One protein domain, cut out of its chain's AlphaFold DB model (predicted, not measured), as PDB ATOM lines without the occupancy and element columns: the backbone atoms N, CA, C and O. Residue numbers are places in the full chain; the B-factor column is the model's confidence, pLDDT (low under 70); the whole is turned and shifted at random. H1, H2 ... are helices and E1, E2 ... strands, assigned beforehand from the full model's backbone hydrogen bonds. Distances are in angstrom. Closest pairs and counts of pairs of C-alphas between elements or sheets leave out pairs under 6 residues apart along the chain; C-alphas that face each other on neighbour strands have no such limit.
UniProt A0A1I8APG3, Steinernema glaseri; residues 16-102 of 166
ATOM      1  N   MET A  16     237.181 227.434 363.624       88.81
ATOM      2  CA  MET A  16     236.993 228.585 364.503       88.81
ATOM      3  C   MET A  16     238.315 228.941 365.186       88.81
ATOM      4  O   MET A  16     238.930 228.101 365.841       88.81
ATOM      5  N   LEU A  17     238.747 230.186 365.027       87.88
ATOM      6  CA  LEU A  17     239.957 230.743 365.614       87.88
ATOM      7  C   LEU A  17     239.583 231.934 366.498       87.88
ATOM      8  O   LEU A  17     238.640 232.662 366.203       87.88
ATOM      9  N   TYR A  18     240.331 232.138 367.575       84.75
ATOM     10  CA  TYR A  18     240.198 233.308 368.439       84.75
ATOM     11  C   TYR A  18     241.320 234.299 368.129       84.75
ATOM     12  O   TYR A  18     242.476 233.898 367.978       84.75
ATOM     13  N   SER A  19     240.986 235.583 368.000       84.25
ATOM     14  CA  SER A  19     241.976 236.646 367.851       84.25
ATOM     15  C   SER A  19     242.185 237.359 369.179       84.25
ATOM     16  O   SER A  19     241.316 238.106 369.616       84.25
ATOM     17  N   GLU A  20     243.362 237.186 369.783       86.56
ATOM     18  CA  GLU A  20     243.738 237.912 371.006       86.56
ATOM     19  C   GLU A  20     243.805 239.429 370.779       86.56
ATOM     20  O   GLU A  20     243.488 240.209 371.668       86.56
ATOM     21  N   THR A  21     244.181 239.860 369.571       84.44
ATOM     22  CA  THR A  21     244.325 241.281 369.220       84.44
ATOM     23  C   THR A  21     242.995 242.030 369.212       84.44
ATOM     24  O   THR A  21     242.958 243.212 369.534       84.44
ATOM     25  N   TYR A  22     241.912 241.356 368.829       76.88
ATOM     26  CA  TYR A  22     240.607 241.987 368.627       76.88
ATOM     27  C   TYR A  22     239.509 241.421 369.541       76.88
ATOM     28  O   TYR A  22     238.360 241.837 369.430       76.88
ATOM     29  N   ASP A  23     239.852 240.472 370.416       86.31
ATOM     30  CA  ASP A  23     238.958 239.818 371.381       86.31
ATOM     31  C   ASP A  23     237.662 239.257 370.757       86.31
ATOM     32  O   ASP A  23     236.555 239.439 371.265       86.31
ATOM     33  N   PHE A  24     237.777 238.573 369.610       82.75
ATOM     34  CA  PHE A  24     236.636 237.916 368.960       82.75
ATOM     35  C   PHE A  24     237.004 236.597 368.269       82.75
ATOM     36  O   PHE A  24     238.158 236.349 367.905       82.75
ATOM     37  N   TYR A  25     235.991 235.745 368.074       85.69
ATOM     38  CA  TYR A  25     236.097 234.489 367.328       85.69
ATOM     39  C   TYR A  25     235.760 234.697 365.851       85.69
ATOM     40  O   TYR A  25     234.765 235.340 365.516       85.69
ATOM     41  N   TYR A  26     236.555 234.110 364.960       87.06
ATOM     42  CA  TYR A  26     236.350 234.159 363.517       87.06
ATOM     43  C   TYR A  26     236.577 232.796 362.870       87.06
ATOM     44  O   TYR A  26     237.291 231.947 363.398       87.06
ATOM     45  N   CYS A  27     235.981 232.587 361.700       89.31
ATOM     46  CA  CYS A  27     236.156 231.355 360.944       89.31
ATOM     47  C   CYS A  27     237.269 231.482 359.905       89.31
ATOM     48  O   CYS A  27     237.229 232.344 359.025       89.31
ATOM     49  N   SER A  28     238.232 230.567 359.956       88.56
ATOM     50  CA  SER A  28     239.171 230.313 358.868       88.56
ATOM     51  C   SER A  28     238.525 229.371 357.855       88.56
ATOM     52  O   SER A  28     238.334 228.187 358.139       88.56
ATOM     53  N   CYS A  29     238.174 229.895 356.680       88.12
ATOM     54  CA  CYS A  29     237.467 229.140 355.645       88.12
ATOM     55  C   CYS A  29     238.414 228.427 354.669       88.12
ATOM     56  O   CYS A  29     239.430 229.003 354.271       88.12
ATOM     57  N   PRO A  30     238.063 227.212 354.209       87.06
ATOM     58  CA  PRO A  30     238.792 226.536 353.142       87.06
ATOM     59  C   PRO A  30     238.714 227.295 351.809       87.06
ATOM     60  O   PRO A  30     237.870 228.170 351.609       87.06
ATOM     61  N   ALA A  31     239.605 226.942 350.877       81.62
ATOM     62  CA  ALA A  31     239.869 227.709 349.657       81.62
ATOM     63  C   ALA A  31     238.625 228.007 348.800       81.62
ATOM     64  O   ALA A  31     238.597 229.049 348.148       81.62
ATOM     65  N   ASP A  32     237.601 227.156 348.842       84.19
ATOM     66  CA  ASP A  32     236.386 227.277 348.029       84.19
ATOM     67  C   ASP A  32     235.247 228.071 348.691       84.19
ATOM     68  O   ASP A  32     234.256 228.374 348.025       84.19
ATOM     69  N   PHE A  33     235.376 228.446 349.968       86.12
ATOM     70  CA  PHE A  33     234.315 229.092 350.749       86.12
ATOM     71  C   PHE A  33     234.764 230.425 351.360       86.12
ATOM     72  O   PHE A  33     235.951 230.698 351.540       86.12
ATOM     73  N   THR A  34     233.806 231.299 351.654       85.56
ATOM     74  CA  THR A  34     234.037 232.625 352.234       85.56
ATOM     75  C   THR A  34     232.864 233.076 353.116       85.56
ATOM     76  O   THR A  34     231.840 232.394 353.217       85.56
ATOM     77  N   GLY A  35     233.023 234.229 353.763       81.81
ATOM     78  CA  GLY A  35     232.078 234.799 354.723       81.81
ATOM     79  C   GLY A  35     232.417 234.476 356.185       81.81
ATOM     80  O   GLY A  35     233.288 233.648 356.446       81.81
ATOM     81  N   PRO A  36     231.718 235.108 357.145       83.44
ATOM     82  CA  PRO A  36     232.027 235.017 358.578       83.44
ATOM     83  C   PRO A  36     231.884 233.602 359.150       83.44
ATOM     84  O   PRO A  36     232.504 233.292 360.157       83.44
ATOM     85  N   ILE A  37     231.093 232.757 358.487       89.56
ATOM     86  CA  ILE A  37     230.820 231.366 358.870       89.56
ATOM     87  C   ILE A  37     231.090 230.372 357.728       89.56
ATOM     88  O   ILE A  37     230.591 229.254 357.748       89.56
ATOM     89  N   CYS A  38     231.831 230.776 356.690       89.06
ATOM     90  CA  CYS A  38     232.168 229.929 355.533       89.06
ATOM     91  C   CYS A  38     230.967 229.357 354.756       89.06
ATOM     92  O   CYS A  38     231.089 228.337 354.079       89.06
ATOM     93  N   LEU A  39     229.800 230.003 354.834       87.25
ATOM     94  CA  LEU A  39     228.577 229.542 354.172       87.25
ATOM     95  C   LEU A  39     228.624 229.736 352.647       87.25
ATOM     96  O   LEU A  39     228.029 228.952 351.909       87.25
ATOM     97  N   THR A  40     229.320 230.769 352.167       84.25
ATOM     98  CA  THR A  40     229.216 231.202 350.771       84.25
ATOM     99  C   THR A  40     230.315 230.571 349.918       84.25
ATOM    100  O   THR A  40     231.494 230.808 350.187       84.25
ATOM    101  N   PRO A  41     229.987 229.814 348.858       85.06
ATOM    102  CA  PRO A  41     230.988 229.339 347.910       85.06
ATOM    103  C   PRO A  41     231.549 230.513 347.098       85.06
ATOM    104  O   PRO A  41     230.799 231.310 346.529       85.06
ATOM    105  N   LYS A  42     232.878 230.605 346.989       77.62
ATOM    106  CA  LYS A  42     233.556 231.712 346.290       77.62
ATOM    107  C   LYS A  42     233.147 231.829 344.823       77.62
ATOM    108  O   LYS A  42     233.040 232.938 344.314       77.62
ATOM    109  N   LYS A  43     232.878 230.700 344.157       72.88
ATOM    110  CA  LYS A  43     232.471 230.670 342.741       72.88
ATOM    111  C   LYS A  43     231.209 231.497 342.485       72.88
ATOM    112  O   LYS A  43     231.207 232.301 341.566       72.88
ATOM    113  N   VAL A  44     230.196 231.352 343.341       68.56
ATOM    114  CA  VAL A  44     228.912 232.064 343.212       68.56
ATOM    115  C   VAL A  44     229.089 233.551 343.518       68.56
ATOM    116  O   VAL A  44     228.646 234.397 342.755       68.56
ATOM    117  N   PHE A  45     229.841 233.874 344.574       67.06
ATOM    118  CA  PHE A  45     230.118 235.263 344.947       67.06
ATOM    119  C   PHE A  45     230.812 236.056 343.823       67.06
ATOM    120  O   PHE A  45     230.491 237.216 343.576       67.06
ATOM    121  N   CYS A  46     231.754 235.422 343.124       66.62
ATOM    122  CA  CYS A  46     232.496 236.041 342.028       66.62
ATOM    123  C   CYS A  46     231.677 236.204 340.743       66.62
ATOM    124  O   CYS A  46     231.921 237.140 339.986       66.62
ATOM    125  N   GLU A  47     230.724 235.309 340.498       65.06
ATOM    126  CA  GLU A  47     229.852 235.351 339.323       65.06
ATOM    127  C   GLU A  47     228.787 236.453 339.465       65.06
ATOM    128  O   GLU A  47     228.578 237.232 338.536       65.06
ATOM    129  N   ASP A  48     228.230 236.624 340.669       64.94
ATOM    130  CA  ASP A  48     227.259 237.684 340.973       64.94
ATOM    131  C   ASP A  48     227.877 239.097 340.904       64.94
ATOM    132  O   ASP A  48     227.240 240.045 340.439       64.94
ATOM    133  N   LEU A  49     229.146 239.256 341.303       62.88
ATOM    134  CA  LEU A  49     229.865 240.539 341.238       62.88
ATOM    135  C   LEU A  49     230.160 241.013 339.806       62.88
ATOM    136  O   LEU A  49     230.295 242.217 339.580       62.88
ATOM    137  N   MET A  50     230.264 240.085 338.852       59.97
ATOM    138  CA  MET A  50     230.561 240.374 337.443       59.97
ATOM    139  C   MET A  50     229.309 240.752 336.631       59.97
ATOM    140  O   MET A  50     229.444 241.271 335.529       59.97
ATOM    141  N   SER A  51     228.102 240.491 337.148       61.91
ATOM    142  CA  SER A  51     226.858 240.533 336.356       61.91
ATOM    143  C   SER A  51     226.130 241.891 336.359       61.91
ATOM    144  O   SER A  51     225.242 242.129 335.546       61.91
ATOM    145  N   ASP A  52     226.502 242.820 337.243       55.06
ATOM    146  CA  ASP A  52     225.787 244.098 337.411       55.06
ATOM    147  C   ASP A  52     226.561 245.276 336.776       55.06
ATOM    148  O   ASP A  52     227.302 245.989 337.445       55.06
ATOM    149  N   GLU A  53     226.409 245.533 335.481       56.62
ATOM    150  CA  GLU A  53     227.170 246.593 334.781       56.62
ATOM    151  C   GLU A  53     226.720 248.044 335.091       56.62
ATOM    152  O   GLU A  53     227.305 248.995 334.579       56.62
ATOM    153  N   ASN A  54     225.711 248.258 335.947       56.53
ATOM    154  CA  ASN A  54     225.029 249.558 336.078       56.53
ATOM    155  C   ASN A  54     225.307 250.357 337.368       56.53
ATOM    156  O   ASN A  54     224.669 251.388 337.591       56.53
ATOM    157  N   SER A  55     226.239 249.932 338.225       53.34
ATOM    158  CA  SER A  55     226.574 250.680 339.446       53.34
ATOM    159  C   SER A  55     227.834 251.522 339.254       53.34
ATOM    160  O   SER A  55     228.890 251.004 338.896       53.34
ATOM    161  N   LEU A  56     227.727 252.822 339.540       52.28
ATOM    162  CA  LEU A  56     228.750 253.869 339.393       52.28
ATOM    163  C   LEU A  56     229.983 253.699 340.319       52.28
ATOM    164  O   LEU A  56     230.713 254.655 340.556       52.28
ATOM    165  N   ASP A  57     230.209 252.498 340.855       65.50
ATOM    166  CA  ASP A  57     231.247 252.160 341.835       65.50
ATOM    167  C   ASP A  57     232.097 250.967 341.352       65.50
ATOM    168  O   ASP A  57     232.379 250.006 342.073       65.50
ATOM    169  N   MET A  58     232.463 251.010 340.068       56.31
ATOM    170  CA  MET A  58     233.285 250.000 339.389       56.31
ATOM    171  C   MET A  58     234.635 249.769 340.088       56.31
ATOM    172  O   MET A  58     235.137 248.649 340.087       56.31
ATOM    173  N   GLU A  59     235.205 250.793 340.726       63.53
ATOM    174  CA  GLU A  59     236.509 250.706 341.397       63.53
ATOM    175  C   GLU A  59     236.454 249.825 342.654       63.53
ATOM    176  O   GLU A  59     237.272 248.916 342.812       63.53
ATOM    177  N   LYS A  60     235.423 249.981 343.497       63.22
ATOM    178  CA  LYS A  60     235.241 249.116 344.676       63.22
ATOM    179  C   LYS A  60     234.915 247.676 344.301       63.22
ATOM    180  O   LYS A  60     235.324 246.749 344.999       63.22
ATOM    181  N   ARG A  61     234.228 247.470 343.176       62.38
ATOM    182  CA  ARG A  61     233.961 246.129 342.639       62.38
ATOM    183  C   ARG A  61     235.207 245.461 342.091       62.38
ATOM    184  O   ARG A  61     235.414 244.285 342.366       62.38
ATOM    185  N   LEU A  62     236.051 246.197 341.371       63.19
ATOM    186  CA  LEU A  62     237.305 245.667 340.845       63.19
ATOM    187  C   LEU A  62     238.230 245.219 341.984       63.19
ATOM    188  O   LEU A  62     238.786 244.125 341.928       63.19
ATOM    189  N   ILE A  63     238.305 246.011 343.060       66.69
ATOM    190  CA  ILE A  63     239.051 245.661 344.276       66.69
ATOM    191  C   ILE A  63     238.441 244.427 344.949       66.69
ATOM    192  O   ILE A  63     239.179 243.519 345.326       66.69
ATOM    193  N   ALA A  64     237.112 244.335 345.065       62.56
ATOM    194  CA  ALA A  64     236.453 243.158 345.630       62.56
ATOM    195  C   ALA A  64     236.719 241.895 344.787       62.56
ATOM    196  O   ALA A  64     237.101 240.860 345.327       62.56
ATOM    197  N   ILE A  65     236.609 241.977 343.461       65.56
ATOM    198  CA  ILE A  65     236.889 240.857 342.554       65.56
ATOM    199  C   ILE A  65     238.359 240.435 342.663       65.56
ATOM    200  O   ILE A  65     238.655 239.249 342.801       65.56
ATOM    201  N   GLU A  66     239.296 241.381 342.663       64.62
ATOM    202  CA  GLU A  66     240.721 241.069 342.782       64.62
ATOM    203  C   GLU A  66     241.070 240.475 344.155       64.62
ATOM    204  O   GLU A  66     241.884 239.558 344.244       64.62
ATOM    205  N   THR A  67     240.400 240.923 345.216       62.81
ATOM    206  CA  THR A  67     240.668 240.481 346.592       62.81
ATOM    207  C   THR A  67     239.998 239.150 346.942       62.81
ATOM    208  O   THR A  67     240.524 238.400 347.765       62.81
ATOM    209  N   TYR A  68     238.837 238.834 346.364       63.53
ATOM    210  CA  TYR A  68     238.070 237.633 346.716       63.53
ATOM    211  C   TYR A  68     238.158 236.522 345.665       63.53
ATOM    212  O   TYR A  68     238.107 235.346 346.030       63.53
ATOM    213  N   CYS A  69     238.328 236.870 344.386       62.84
ATOM    214  CA  CYS A  69     238.273 235.912 343.276       62.84
ATOM    215  C   CYS A  69     239.653 235.502 342.753       62.84
ATOM    216  O   CYS A  69     239.791 234.411 342.203       62.84
ATOM    217  N   ARG A  70     240.691 236.330 342.949       60.69
ATOM    218  CA  ARG A  70     242.076 236.013 342.566       60.69
ATOM    219  C   ARG A  70     242.886 235.603 343.799       60.69
ATOM    220  O   ARG A  70     243.746 236.332 344.280       60.69
ATOM    221  N   ALA A  71     242.598 234.419 344.332       52.75
ATOM    222  CA  ALA A  71     243.433 233.797 345.356       52.75
ATOM    223  C   ALA A  71     244.574 233.000 344.693       52.75
ATOM    224  O   ALA A  71     244.463 231.791 344.518       52.75
ATOM    225  N   ASP A  72     245.665 233.683 344.333       50.53
ATOM    226  CA  ASP A  72     246.986 233.047 344.256       50.53
ATOM    227  C   ASP A  72     247.639 233.167 345.648       50.53
ATOM    228  O   ASP A  72     247.823 234.262 346.187       50.53
ATOM    229  N   ASN A  73     247.918 232.013 346.259       55.91
ATOM    230  CA  ASN A  73     248.047 231.764 347.706       55.91
ATOM    231  C   ASN A  73     249.259 232.374 348.452       55.91
ATOM    232  O   ASN A  73     249.692 231.805 349.449       55.91
ATOM    233  N   THR A  74     249.843 233.499 348.039       51.50
ATOM    234  CA  THR A  74     250.998 234.065 348.782       51.50
ATOM    235  C   THR A  74     251.068 235.585 348.832       51.50
ATOM    236  O   THR A  74     251.564 236.143 349.807       51.50
ATOM    237  N   LEU A  75     250.559 236.287 347.820       48.72
ATOM    238  CA  LEU A  75     250.728 237.741 347.711       48.72
ATOM    239  C   LEU A  75     249.571 238.531 348.346       48.72
ATOM    240  O   LEU A  75     249.719 239.697 348.715       48.72
ATOM    241  N   LEU A  76     248.413 237.885 348.487       51.50
ATOM    242  CA  LEU A  76     247.176 238.519 348.925       51.50
ATOM    243  C   LEU A  76     247.109 238.730 350.446       51.50
ATOM    244  O   LEU A  76     246.602 239.759 350.887       51.50
ATOM    245  N   ASP A  77     247.662 237.816 351.243       53.62
ATOM    246  CA  ASP A  77     247.689 237.971 352.705       53.62
ATOM    247  C   ASP A  77     248.618 239.106 353.139       53.62
ATOM    248  O   ASP A  77     248.283 239.878 354.035       53.62
ATOM    249  N   VAL A  78     249.736 239.291 352.428       57.34
ATOM    250  CA  VAL A  78     250.643 240.424 352.655       57.34
ATOM    251  C   VAL A  78     249.949 241.742 352.321       57.34
ATOM    252  O   VAL A  78     250.073 242.700 353.076       57.34
ATOM    253  N   LYS A  79     249.165 241.801 351.234       58.12
ATOM    254  CA  LYS A  79     248.455 243.026 350.831       58.12
ATOM    255  C   LYS A  79     247.278 243.358 351.756       58.12
ATOM    256  O   LYS A  79     247.045 244.530 352.030       58.12
ATOM    257  N   LYS A  80     246.572 242.349 352.280       60.47
ATOM    258  CA  LYS A  80     245.538 242.540 353.311       60.47
ATOM    259  C   LYS A  80     246.136 243.040 354.622       60.47
ATOM    260  O   LYS A  80     245.590 243.972 355.201       60.47
ATOM    261  N   MET A  81     247.275 242.488 355.049       58.84
ATOM    262  CA  MET A  81     248.009 243.042 356.189       58.84
ATOM    263  C   MET A  81     248.481 244.470 355.917       58.84
ATOM    264  O   MET A  81     248.315 245.323 356.779       58.84
ATOM    265  N   LEU A  82     249.001 244.758 354.721       66.19
ATOM    266  CA  LEU A  82     249.457 246.100 354.361       66.19
ATOM    267  C   LEU A  82     248.315 247.123 354.432       66.19
ATOM    268  O   LEU A  82     248.503 248.187 355.000       66.19
ATOM    269  N   PHE A  83     247.124 246.771 353.937       63.50
ATOM    270  CA  PHE A  83     245.950 247.643 353.991       63.50
ATOM    271  C   PHE A  83     245.452 247.874 355.426       63.50
ATOM    272  O   PHE A  83     245.103 248.994 355.778       63.50
ATOM    273  N   VAL A  84     245.455 246.842 356.278       67.31
ATOM    274  CA  VAL A  84     245.096 246.983 357.702       67.31
ATOM    275  C   VAL A  84     246.116 247.851 358.448       67.31
ATOM    276  O   VAL A  84     245.725 248.680 359.265       67.31
ATOM    277  N   ILE A  85     247.408 247.711 358.137       60.34
ATOM    278  CA  ILE A  85     248.475 248.553 358.695       60.34
ATOM    279  C   ILE A  85     248.327 250.003 358.217       60.34
ATOM    280  O   ILE A  85     248.464 250.917 359.022       60.34
ATOM    281  N   GLU A  86     248.019 250.225 356.939       61.25
ATOM    282  CA  GLU A  86     247.850 251.563 356.362       61.25
ATOM    283  C   GLU A  86     246.636 252.285 356.970       61.25
ATOM    284  O   GLU A  86     246.764 253.424 357.415       61.25
ATOM    285  N   ASN A  87     245.509 251.583 357.141       56.47
ATOM    286  CA  ASN A  87     244.328 252.124 357.821       56.47
ATOM    287  C   ASN A  87     244.567 252.385 359.322       56.47
ATOM    288  O   ASN A  87     244.097 253.386 359.855       56.47
ATOM    289  N   SER A  88     245.307 251.508 360.011       58.22
ATOM    290  CA  SER A  88     245.669 251.700 361.425       58.22
ATOM    291  C   SER A  88     246.611 252.893 361.623       58.22
ATOM    292  O   SER A  88     246.538 253.586 362.641       58.22
ATOM    293  N   LEU A  89     247.479 253.165 360.646       58.03
ATOM    294  CA  LEU A  89     248.403 254.293 360.697       58.03
ATOM    295  C   LEU A  89     247.683 255.639 360.516       58.03
ATOM    296  O   LEU A  89     248.138 256.641 361.069       58.03
ATOM    297  N   ASP A  90     246.565 255.669 359.787       58.34
ATOM    298  CA  ASP A  90     245.756 256.881 359.611       58.34
ATOM    299  C   ASP A  90     244.984 257.272 360.879       58.34
ATOM    300  O   ASP A  90     244.880 258.462 361.194       58.34
ATOM    301  N   GLU A  91     244.520 256.301 361.668       66.94
ATOM    302  CA  GLU A  91     243.774 256.583 362.899       66.94
ATOM    303  C   GLU A  91     244.664 257.250 363.965       66.94
ATOM    304  O   GLU A  91     244.300 258.284 364.529       66.94
ATOM    305  N   HIS A  92     245.904 256.781 364.136       64.94
ATOM    306  CA  HIS A  92     246.862 257.422 365.047       64.94
ATOM    307  C   HIS A  92     247.412 258.761 364.531       64.94
ATOM    308  O   HIS A  92     247.738 259.651 365.324       64.94
ATOM    309  N   ARG A  93     247.509 258.956 363.209       75.00
ATOM    310  CA  ARG A  93     247.941 260.244 362.640       75.00
ATOM    311  C   ARG A  93     246.938 261.357 362.920       75.00
ATOM    312  O   ARG A  93     247.360 262.493 363.143       75.00
ATOM    313  N   LEU A  94     245.643 261.040 362.956       79.81
ATOM    314  CA  LEU A  94     244.602 262.015 363.268       79.81
ATOM    315  C   LEU A  94     244.700 262.505 364.722       79.81
ATOM    316  O   LEU A  94     244.611 263.707 364.974       79.81
ATOM    317  N   GLU A  95     244.959 261.602 365.671       83.12
ATOM    318  CA  GLU A  95     245.109 261.943 367.092       83.12
ATOM    319  C   GLU A  95     246.352 262.809 367.355       83.12
ATOM    320  O   GLU A  95     246.291 263.818 368.070       83.12
ATOM    321  N   ILE A  96     247.481 262.476 366.721       86.88
ATOM    322  CA  ILE A  96     248.717 263.266 366.827       86.88
ATOM    323  C   ILE A  96     248.525 264.649 366.190       86.88
ATOM    324  O   ILE A  96     248.911 265.661 366.776       86.88
ATOM    325  N   ALA A  97     247.880 264.729 365.024       88.56
ATOM    326  CA  ALA A  97     247.601 266.008 364.376       88.56
ATOM    327  C   ALA A  97     246.670 266.891 365.225       88.56
ATOM    328  O   ALA A  97     246.917 268.090 365.374       88.56
ATOM    329  N   TYR A  98     245.630 266.307 365.825       91.62
ATOM    330  CA  TYR A  98     244.693 267.032 366.680       91.62
ATOM    331  C   TYR A  98     245.358 267.548 367.962       91.62
ATOM    332  O   TYR A  98     245.173 268.710 368.331       91.62
ATOM    333  N   SER A  99     246.189 266.726 368.610       92.69
ATOM    334  CA  SER A  99     246.933 267.155 369.800       92.69
ATOM    335  C   SER A  99     247.901 268.299 369.475       92.69
ATOM    336  O   SER A  99     247.888 269.319 370.169       92.69
ATOM    337  N   ALA A 100     248.645 268.215 368.369       94.38
ATOM    338  CA  ALA A 100     249.544 269.280 367.923       94.38
ATOM    339  C   ALA A 100     248.803 270.598 367.625       94.38
ATOM    340  O   ALA A 100     249.230 271.668 368.069       94.38
ATOM    341  N   LEU A 101     247.661 270.532 366.932       96.06
ATOM    342  CA  LEU A 101     246.814 271.701 366.673       96.06
ATOM    343  C   LEU A 101     246.286 272.321 367.969       96.06
ATOM    344  O   LEU A 101     246.292 273.544 368.111       96.06
ATOM    345  N   SER A 102     245.868 271.495 368.930       96.31
ATOM    346  CA  SER A 102     245.354 271.975 370.215       96.31
ATOM    347  C   SER A 102     246.411 272.766 370.998       96.31
ATOM    348  O   SER A 102     246.122 273.853 371.500       96.31
TER     349      SER A 102
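This is residues 16 to 102 of the 166 residues of a protein of Steinernema glaseri (UniProt A0A1I8APG3). What is seen first? A small strand hairpin, E1 and E2, is joined by a looped link to a helical hairpin, H1 and H2, and the long helix H3 leaves from the end of H2 as an arm whose residues 81 to 102 stick out alone. What is it made of? The printed part has 87 residues, with named elements in the order E1, E2, H1, H2, H3; the two-strand sheet is antiparallel and the class is mostly helix. How compact is it? It is loose, with a radius of gyration of the C-alphas of 17.1 A and spans of 51 by 37 by 22 A.

How do the strands pair? E1, residues 16 to 19, and E2, residues 24 to 28, form an antiparallel hairpin; N 17 and O 26, 2.8 A apart, are within hydrogen-bond range. How do the helices stand? H1, residues 42 to 50, and H2, residues 58 to 69, touch as a helical hairpin at a shallow tilt of 16 degrees, opposite ways; their closest C-alphas, Cys 46 and Cys 69, are 5.9 A apart. H3, residues 75 to 102, is close to but not clearly touching H2, at a steep tilt of 49 degrees, opposite ways; their closest C-alphas, Thr 67 and Leu 76, are 7.2 A apart. Are the helix backbones complete? Every O i to N i+4 pair is within hydrogen-bond range in H2, 4 of 5 in H1 and 22 of 24 in H3.

Where does E1 begin? C-alpha 16 is at (236.993, 228.585, 364.503). Where does H3 run? It runs 41.3 A, from C-alpha 75 at (250.728, 237.741, 347.711) to C-alpha 102 at (245.354, 271.975, 370.215).

Which link is long? E2 to H1, with 13 residues between them. Where is confidence low? Residues 44 to 92 are under 70, and the printed part has no cut.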